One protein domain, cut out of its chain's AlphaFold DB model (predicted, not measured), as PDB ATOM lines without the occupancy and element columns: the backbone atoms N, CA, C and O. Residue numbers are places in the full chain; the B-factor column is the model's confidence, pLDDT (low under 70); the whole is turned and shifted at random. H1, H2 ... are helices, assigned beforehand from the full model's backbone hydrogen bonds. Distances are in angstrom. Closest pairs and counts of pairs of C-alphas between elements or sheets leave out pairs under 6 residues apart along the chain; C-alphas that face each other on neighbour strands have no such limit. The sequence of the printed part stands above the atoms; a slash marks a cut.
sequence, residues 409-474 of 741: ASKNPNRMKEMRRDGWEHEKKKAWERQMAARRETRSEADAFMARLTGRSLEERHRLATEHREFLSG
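Overview. This is residues 409 to 474 of the 741 residues of an uncharacterized protein of Nothophytophthora sp. Chile5 (UniProt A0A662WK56). One long straight helix, H1, forms an arm at one end of the model, and beyond it the two shorter helices H2 and H3 make a loose, narrow V, in which H3 folds back in the direction of the arm. The arm makes much of the length, and its residues 420 to 434 stick out with no other part beside them. The printed part has 66 residues with three named helices, in the order H1, H2, H3, and no named strand; the class is all helix. The whole is extended, with a radius of gyration of the C-alphas of 21.5 A, and the C-alphas span 69 by 21 by 9 A along their three main axes.

Along the chain. Begin at C-alpha 409, at (424.299, 476.824, 382.922), and read on to Pro 413, where H1, residues 413 to 436, starts at (424.731, 483.979, 380.736). From there the helix runs to C-alpha 436 at (392.937, 482.877, 392.612), 34.0 A from its first C-alpha. After a short link of 6 residues you come to H2, residues 443 to 453, which is 15.3 A from first to last C-alpha. A tight link of 4 residues leads to H3, residues 458 to 472, which is 21.0 A long and ends with C-alpha 472 at (385.638, 485.098, 399.353).

Arrangement. Look first at H1, which touches no helix: it is apart from H2 and apart from H3. Next compare H2 with H3, which are close but not clearly touching, with 2 pairs of C-alphas within 8 A. Their closest C-alphas are those of Leu 453 and Arg 461, 5.9 A apart. Their lines stand at a shallow tilt of 31 degrees and they run opposite ways, with their centres 12.3 A apart. In H1, H2 and H3, every backbone O of residue i is within hydrogen-bond range of the N of residue i+4 for the pairs inside the helix.

Size, cuts and confidence. The two C-alphas farthest apart are those of Lys 411 and Gly 455, at 69.5 A, while the first and last printed C-alphas, of Ala 409 and Gly 474, are 39.1 A apart. Residues 410 to 416, of which 413 to 416 belong to H1, stand free, and so do residues 420 to 434 of H1 and residues 442 to 448, of which 443 to 448 belong to H2. The printed part has no cut, and neither link is long. In the B-factor column you will find a mean pLDDT of the printed part of 86.1; residues 435 to 438 are under 70.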
ATOM      1  N   ALA A 409     425.134 475.634 383.061       73.25
ATOM      2  CA  ALA A 409     424.299 476.824 382.922       73.25
ATOM      3  C   ALA A 409     425.112 478.123 383.048       73.25
ATOM      4  O   ALA A 409     424.907 479.054 382.267       73.25
ATOM      5  N   SER A 410     426.075 478.173 383.977       83.50
ATOM      6  CA  SER A 410     426.934 479.343 384.199       83.50
ATOM      7  C   SER A 410     427.757 479.736 382.964       83.50
ATOM      8  O   SER A 410     428.073 480.913 382.794       83.50
ATOM      9  N   LYS A 411     428.078 478.783 382.075       89.25
ATOM     10  CA  LYS A 411     428.820 479.036 380.825       89.25
ATOM     11  C   LYS A 411     427.991 479.789 379.771       89.25
ATOM     12  O   LYS A 411     428.567 480.333 378.834       89.25
ATOM     13  N   ASN A 412     426.663 479.872 379.921       81.12
ATOM     14  CA  ASN A 412     425.788 480.655 379.043       81.12
ATOM     15  C   ASN A 412     424.960 481.683 379.853       81.12
ATOM     16  O   ASN A 412     423.877 481.363 380.360       81.12
ATOM     17  N   PRO A 413     425.404 482.955 379.935       77.19
ATOM     18  CA  PRO A 413     424.731 483.979 380.736       77.19
ATOM     19  C   PRO A 413     423.361 484.408 380.186       77.19
ATOM     20  O   PRO A 413     422.637 485.117 380.888       77.19
ATOM     21  N   ASN A 414     422.976 484.004 378.968       74.56
ATOM     22  CA  ASN A 414     421.606 484.191 378.482       74.56
ATOM     23  C   ASN A 414     420.693 483.073 379.004       74.56
ATOM     24  O   ASN A 414     419.661 483.392 379.590       74.56
ATOM     25  N   ARG A 415     421.124 481.802 378.943       76.50
ATOM     26  CA  ARG A 415     420.392 480.657 379.529       76.50
ATOM     27  C   ARG A 415     420.123 480.862 381.026       76.50
ATOM     28  O   ARG A 415     419.018 480.610 381.491       76.50
ATOM     29  N   MET A 416     421.082 481.407 381.784       72.56
ATOM     30  CA  MET A 416     420.869 481.722 383.207       72.56
ATOM     31  C   MET A 416     419.892 482.896 383.446       72.56
ATOM     32  O   MET A 416     419.163 482.887 384.438       72.56
ATOM     33  N   LYS A 417     419.826 483.898 382.556       79.75
ATOM     34  CA  LYS A 417     418.802 484.966 382.628       79.75
ATOM     35  C   LYS A 417     417.411 484.446 382.275       79.75
ATOM     36  O   LYS A 417     416.429 484.906 382.847       79.75
ATOM     37  N   GLU A 418     417.345 483.507 381.342       77.44
ATOM     38  CA  GLU A 418     416.118 482.853 380.899       77.44
ATOM     39  C   GLU A 418     415.543 481.960 381.995       77.44
ATOM     40  O   GLU A 418     414.426 482.196 382.432       77.44
ATOM     41  N   MET A 419     416.341 481.058 382.577       72.44
ATOM     42  CA  MET A 419     415.885 480.206 383.684       72.44
ATOM     43  C   MET A 419     415.491 481.003 384.939       72.44
ATOM     44  O   MET A 419     414.569 480.598 385.642       72.44
ATOM     45  N   ARG A 420     416.120 482.159 385.208       82.19
ATOM     46  CA  ARG A 420     415.657 483.087 386.262       82.19
ATOM     47  C   ARG A 420     414.328 483.767 385.917       82.19
ATOM     48  O   ARG A 420     413.539 484.007 386.822       82.19
ATOM     49  N   ARG A 421     414.070 484.074 384.640       84.56
ATOM     50  CA  ARG A 421     412.789 484.632 384.179       84.56
ATOM     51  C   ARG A 421     411.680 483.582 384.266       84.56
ATOM     52  O   ARG A 421     410.657 483.858 384.876       84.56
ATOM     53  N   ASP A 422     411.912 482.388 383.724       82.94
ATOM     54  CA  ASP A 422     410.975 481.260 383.765       82.94
ATOM     55  C   ASP A 422     410.647 480.866 385.213       82.94
ATOM     56  O   ASP A 422     409.477 480.712 385.551       82.94
ATOM     57  N   GLY A 423     411.655 480.772 386.090       90.62
ATOM     58  CA  GLY A 423     411.455 480.494 387.515       90.62
ATOM     59  C   GLY A 423     410.610 481.563 388.215       90.62
ATOM     60  O   GLY A 423     409.646 481.229 388.897       90.62
ATOM     61  N   TRP A 424     410.909 482.846 387.986       84.00
ATOM     62  CA  TRP A 424     410.178 483.973 388.578       84.00
ATOM     63  C   TRP A 424     408.732 484.090 388.071       84.00
ATOM     64  O   TRP A 424     407.820 484.341 388.857       84.00
ATOM     65  N   GLU A 425     408.483 483.885 386.773       83.44
ATOM     66  CA  GLU A 425     407.114 483.874 386.239       83.44
ATOM     67  C   GLU A 425     406.349 482.599 386.643       83.44
ATOM     68  O   GLU A 425     405.142 482.674 386.877       83.44
ATOM     69  N   HIS A 426     407.016 481.451 386.827       83.12
ATOM     70  CA  HIS A 426     406.385 480.262 387.409       83.12
ATOM     71  C   HIS A 426     406.049 480.468 388.895       83.12
ATOM     72  O   HIS A 426     404.973 480.060 389.336       83.12
ATOM     73  N   GLU A 427     406.915 481.116 389.675       84.69
ATOM     74  CA  GLU A 427     406.651 481.421 391.084       84.69
ATOM     75  C   GLU A 427     405.519 482.445 391.235       84.69
ATOM     76  O   GLU A 427     404.572 482.192 391.979       84.69
ATOM     77  N   LYS A 428     405.524 483.523 390.437       83.19
ATOM     78  CA  LYS A 428     404.372 484.429 390.286       83.19
ATOM     79  C   LYS A 428     403.098 483.680 389.926       83.19
ATOM     80  O   LYS A 428     402.080 483.909 390.566       83.19
ATOM     81  N   LYS A 429     403.133 482.804 388.914       83.44
ATOM     82  CA  LYS A 429     401.963 482.021 388.503       83.44
ATOM     83  C   LYS A 429     401.465 481.159 389.663       83.44
ATOM     84  O   LYS A 429     400.275 481.166 389.927       83.44
ATOM     85  N   LYS A 430     402.358 480.509 390.410       85.94
ATOM     86  CA  LYS A 430     402.014 479.659 391.563       85.94
ATOM     87  C   LYS A 430     401.501 480.467 392.764       85.94
ATOM     88  O   LYS A 430     400.648 479.984 393.501       85.94
ATOM     89  N   ALA A 431     401.979 481.698 392.959       76.00
ATOM     90  CA  ALA A 431     401.446 482.640 393.944       76.00
ATOM     91  C   ALA A 431     400.065 483.178 393.530       76.00
ATOM     92  O   ALA A 431     399.143 483.189 394.340       76.00
ATOM     93  N   TRP A 432     399.892 483.536 392.258       74.12
ATOM     94  CA  TRP A 432     398.620 483.969 391.682       74.12
ATOM     95  C   TRP A 432     397.590 482.834 391.647       74.12
ATOM     96  O   TRP A 432     396.429 483.073 391.934       74.12
ATOM     97  N   GLU A 433     397.994 481.589 391.396       75.94
ATOM     98  CA  GLU A 433     397.136 480.402 391.508       75.94
ATOM     99  C   GLU A 433     396.757 480.113 392.964       75.94
ATOM    100  O   GLU A 433     395.614 479.752 393.215       75.94
ATOM    101  N   ARG A 434     397.644 480.343 393.943       75.81
ATOM    102  CA  ARG A 434     397.280 480.312 395.375       75.81
ATOM    103  C   ARG A 434     396.309 481.436 395.759       75.81
ATOM    104  O   ARG A 434     395.467 481.221 396.620       75.81
ATOM    105  N   GLN A 435     396.407 482.601 395.118       67.88
ATOM    106  CA  GLN A 435     395.543 483.762 395.365       67.88
ATOM    107  C   GLN A 435     394.187 483.669 394.640       67.88
ATOM    108  O   GLN A 435     393.178 484.088 395.185       67.88
ATOM    109  N   MET A 436     394.143 483.091 393.434       61.22
ATOM    110  CA  MET A 436     392.937 482.877 392.612       61.22
ATOM    111  C   MET A 436     392.294 481.500 392.825       61.22
ATOM    112  O   MET A 436     391.166 481.266 392.399       61.22
ATOM    113  N   ALA A 437     392.960 480.623 393.581       59.69
ATOM    114  CA  ALA A 437     392.311 479.668 394.475       59.69
ATOM    115  C   ALA A 437     391.745 480.351 395.743       59.69
ATOM    116  O   ALA A 437     391.501 479.675 396.745       59.69
ATOM    117  N   ALA A 438     391.497 481.673 395.676       57.25
ATOM    118  CA  ALA A 438     390.409 482.366 396.363       57.25
ATOM    119  C   ALA A 438     389.271 481.385 396.644       57.25
ATOM    120  O   ALA A 438     388.811 480.680 395.735       57.25
ATOM    121  N   ARG A 439     388.925 481.263 397.928       70.12
ATOM    122  CA  ARG A 439     388.247 480.083 398.465       70.12
ATOM    123  C   ARG A 439     386.942 479.871 397.708       70.12
ATOM    124  O   ARG A 439     386.020 480.671 397.820       70.12
ATOM    125  N   ARG A 440     386.883 478.806 396.903       81.94
ATOM    126  CA  ARG A 440     385.667 478.445 396.174       81.94
ATOM    127  C   ARG A 440     384.652 477.950 397.189       81.94
ATOM    128  O   ARG A 440     384.719 476.786 397.571       81.94
ATOM    129  N   GLU A 441     383.766 478.854 397.594       87.19
ATOM    130  CA  GLU A 441     382.604 478.596 398.442       87.19
ATOM    131  C   GLU A 441     381.951 477.274 398.026       87.19
ATOM    132  O   GLU A 441     381.398 477.135 396.928       87.19
ATOM    133  N   THR A 442     382.084 476.253 398.870       91.12
ATOM    134  CA  THR A 442     381.388 474.993 398.641       91.12
ATOM    135  C   THR A 442     379.902 475.222 398.876       91.12
ATOM    136  O   THR A 442     379.500 476.032 399.711       91.12
ATOM    137  N   ARG A 443     379.047 474.474 398.177       89.56
ATOM    138  CA  ARG A 443     377.591 474.602 398.343       89.56
ATOM    139  C   ARG A 443     377.149 474.418 399.804       89.56
ATOM    140  O   ARG A 443     376.248 475.103 400.260       89.56
ATOM    141  N   SER A 444     377.845 473.552 400.541       89.75
ATOM    142  CA  SER A 444     377.696 473.352 401.985       89.75
ATOM    143  C   SER A 444     378.067 474.570 402.838       89.75
ATOM    144  O   SER A 444     377.430 474.790 403.865       89.75
ATOM    145  N   GLU A 445     379.072 475.357 402.446       90.94
ATOM    146  CA  GLU A 445     379.425 476.609 403.129       90.94
ATOM    147  C   GLU A 445     378.388 477.695 402.832       90.94
ATOM    148  O   GLU A 445     377.934 478.341 403.771       90.94
ATOM    149  N   ALA A 446     377.922 477.810 401.582       93.56
ATOM    150  CA  ALA A 446     376.843 478.724 401.194       93.56
ATOM    151  C   ALA A 446     375.533 478.441 401.956       93.56
ATOM    152  O   ALA A 446     374.936 479.339 402.553       93.56
ATOM    153  N   ASP A 447     375.104 477.173 401.990       94.56
ATOM    154  CA  ASP A 447     373.900 476.747 402.711       94.56
ATOM    155  C   ASP A 447     374.052 476.979 404.235       94.56
ATOM    156  O   ASP A 447     373.108 477.420 404.896       94.56
ATOM    157  N   ALA A 448     375.249 476.765 404.802       93.88
ATOM    158  CA  ALA A 448     375.537 477.043 406.213       93.88
ATOM    159  C   ALA A 448     375.604 478.548 406.534       93.88
ATOM    160  O   ALA A 448     375.127 478.970 407.589       93.88
ATOM    161  N   PHE A 449     376.156 479.367 405.637       95.25
ATOM    162  CA  PHE A 449     376.191 480.822 405.758       95.25
ATOM    163  C   PHE A 449     374.768 481.392 405.740       95.25
ATOM    164  O   PHE A 449     374.370 482.100 406.667       95.25
ATOM    165  N   MET A 450     373.953 480.981 404.764       95.50
ATOM    166  CA  MET A 450     372.537 481.347 404.687       95.50
ATOM    167  C   MET A 450     371.749 480.895 405.923       95.50
ATOM    168  O   MET A 450     370.926 481.661 406.426       95.50
ATOM    169  N   ALA A 451     372.030 479.709 406.476       95.25
ATOM    170  CA  ALA A 451     371.429 479.265 407.734       95.25
ATOM    171  C   ALA A 451     371.795 480.181 408.919       95.25
ATOM    172  O   ALA A 451     370.906 480.568 409.676       95.25
ATOM    173  N   ARG A 452     373.062 480.606 409.055       94.38
ATOM    174  CA  ARG A 452     373.483 481.565 410.100       94.38
ATOM    175  C   ARG A 452     372.902 482.970 409.904       94.38
ATOM    176  O   ARG A 452     372.734 483.697 410.880       94.38
ATOM    177  N   LEU A 453     372.587 483.361 408.666       96.12
ATOM    178  CA  LEU A 453     371.862 484.604 408.392       96.12
ATOM    179  C   LEU A 453     370.390 484.535 408.842       96.12
ATOM    180  O   LEU A 453     369.821 485.573 409.185       96.12
ATOM    181  N   THR A 454     369.746 483.361 408.863       93.81
ATOM    182  CA  THR A 454     368.356 483.266 409.345       93.81
ATOM    183  C   THR A 454     368.265 483.568 410.843       93.81
ATOM    184  O   THR A 454     368.904 482.924 411.666       93.81
ATOM    185  N   GLY A 455     367.468 484.584 411.191       91.88
ATOM    186  CA  GLY A 455     367.319 485.096 412.560       91.88
ATOM    187  C   GLY A 455     368.049 486.417 412.841       91.88
ATOM    188  O   GLY A 455     367.691 487.088 413.804       91.88
ATOM    189  N   ARG A 456     368.999 486.840 411.993       95.44
ATOM    190  CA  ARG A 456     369.658 488.161 412.081       95.44
ATOM    191  C   ARG A 456     368.830 489.272 411.410       95.44
ATOM    192  O   ARG A 456     368.002 489.012 410.524       95.44
ATOM    193  N   SER A 457     369.055 490.525 411.810       96.31
ATOM    194  CA  SER A 457     368.362 491.707 411.273       96.31
ATOM    195  C   SER A 457     368.612 491.884 409.764       96.31
ATOM    196  O   SER A 457     369.493 491.249 409.184       96.31
ATOM    197  N   LEU A 458     367.817 492.705 409.067       93.25
ATOM    198  CA  LEU A 458     368.035 492.935 407.627       93.25
ATOM    199  C   LEU A 458     369.369 493.661 407.371       93.25
ATOM    200  O   LEU A 458     370.104 493.295 406.455       93.25
ATOM    201  N   GLU A 459     369.700 494.630 408.222       94.00
ATOM    202  CA  GLU A 459     370.937 495.415 408.165       94.00
ATOM    203  C   GLU A 459     372.161 494.554 408.508       94.00
ATOM    204  O   GLU A 459     373.149 494.567 407.771       94.00
ATOM    205  N   GLU A 460     372.070 493.723 409.555       94.19
ATOM    206  CA  GLU A 460     373.095 492.724 409.892       94.19
ATOM    207  C   GLU A 460     373.309 491.741 408.737       94.19
ATOM    208  O   GLU A 460     374.448 491.482 408.362       94.19
ATOM    209  N   ARG A 461     372.234 491.217 408.130       96.31
ATOM    210  CA  ARG A 461     372.343 490.285 406.998       96.31
ATOM    211  C   ARG A 461     373.033 490.918 405.792       96.31
ATOM    212  O   ARG A 461     373.880 490.266 405.188       96.31
ATOM    213  N   HIS A 462     372.723 492.174 405.461       95.50
ATOM    214  CA  HIS A 462     373.410 492.888 404.381       95.50
ATOM    215  C   HIS A 462     374.892 493.121 404.710       95.50
ATOM    216  O   HIS A 462     375.760 492.915 403.857       95.50
ATOM    217  N   ARG A 463     375.200 493.512 405.952       96.50
ATOM    218  CA  ARG A 463     376.576 493.696 406.427       96.50
ATOM    219  C   ARG A 463     377.369 492.388 406.347       96.50
ATOM    220  O   ARG A 463     378.372 492.341 405.646       96.50
ATOM    221  N   LEU A 464     376.885 491.316 406.974       96.69
ATOM    222  CA  LEU A 464     377.544 490.004 406.995       96.69
ATOM    223  C   LEU A 464     377.723 489.424 405.583       96.69
ATOM    224  O   LEU A 464     378.796 488.915 405.272       96.69
ATOM    225  N   ALA A 465     376.730 489.556 404.695       95.44
ATOM    226  CA  ALA A 465     376.855 489.145 403.292       95.44
ATOM    227  C   ALA A 465     377.906 489.960 402.516       95.44
ATOM    228  O   ALA A 465     378.551 489.430 401.611       95.44
ATOM    229  N   THR A 466     378.112 491.230 402.880       96.38
ATOM    230  CA  THR A 466     379.184 492.060 402.312       96.38
ATOM    231  C   THR A 466     380.551 491.594 402.821       96.38
ATOM    232  O   THR A 466     381.426 491.306 402.009       96.38
ATOM    233  N   GLU A 467     380.715 491.420 404.137       96.56
ATOM    234  CA  GLU A 467     381.979 490.971 404.747       96.56
ATOM    235  C   GLU A 467     382.382 489.554 404.281       96.56
ATOM    236  O   GLU A 467     383.554 489.303 404.000       96.56
ATOM    237  N   HIS A 468     381.417 488.646 404.090       95.62
ATOM    238  CA  HIS A 468     381.662 487.314 403.525       95.62
ATOM    239  C   HIS A 468     382.088 487.380 402.051       95.62
ATOM    240  O   HIS A 468     383.016 486.692 401.629       95.62
ATOM    241  N   ARG A 469     381.475 488.267 401.251       94.44
ATOM    242  CA  ARG A 469     381.877 488.484 399.852       94.44
ATOM    243  C   ARG A 469     383.282 489.090 399.743       94.44
ATOM    244  O   ARG A 469     384.031 488.722 398.838       94.44
ATOM    245  N   GLU A 470     383.659 489.974 400.667       94.81
ATOM    246  CA  GLU A 470     385.026 490.495 400.793       94.81
ATOM    247  C   GLU A 470     386.021 489.366 401.110       94.81
ATOM    248  O   GLU A 470     387.032 489.237 400.416       94.81
ATOM    249  N   PHE A 471     385.706 488.496 402.074       94.62
ATOM    250  CA  PHE A 471     386.505 487.312 402.412       94.62
ATOM    251  C   PHE A 471     386.672 486.337 401.231       94.62
ATOM    252  O   PHE A 471     387.799 485.985 400.880       94.62
ATOM    253  N   LEU A 472     385.586 485.965 400.542       93.69
ATOM    254  CA  LEU A 472     385.638 485.098 399.353       93.69
ATOM    255  C   LEU A 472     386.464 485.709 398.207       93.69
ATOM    256  O   LEU A 472     387.121 484.982 397.462       93.69
ATOM    257  N   SER A 473     386.474 487.040 398.079       91.44
ATOM    258  CA  SER A 473     387.310 487.754 397.101       91.44
ATOM    259  C   SER A 473     388.790 487.877 397.496       91.44
ATOM    260  O   SER A 473     389.597 488.342 396.692       91.44
ATOM    261  N   GLY A 474     389.159 487.482 398.722       91.12
ATOM    262  CA  GLY A 474     390.497 487.688 399.280       91.12
ATOM    263  C   GLY A 474     390.809 489.148 399.633       91.12
ATOM    264  O   GLY A 474     391.977 489.507 399.747       91.12
TER     265      GLY A 474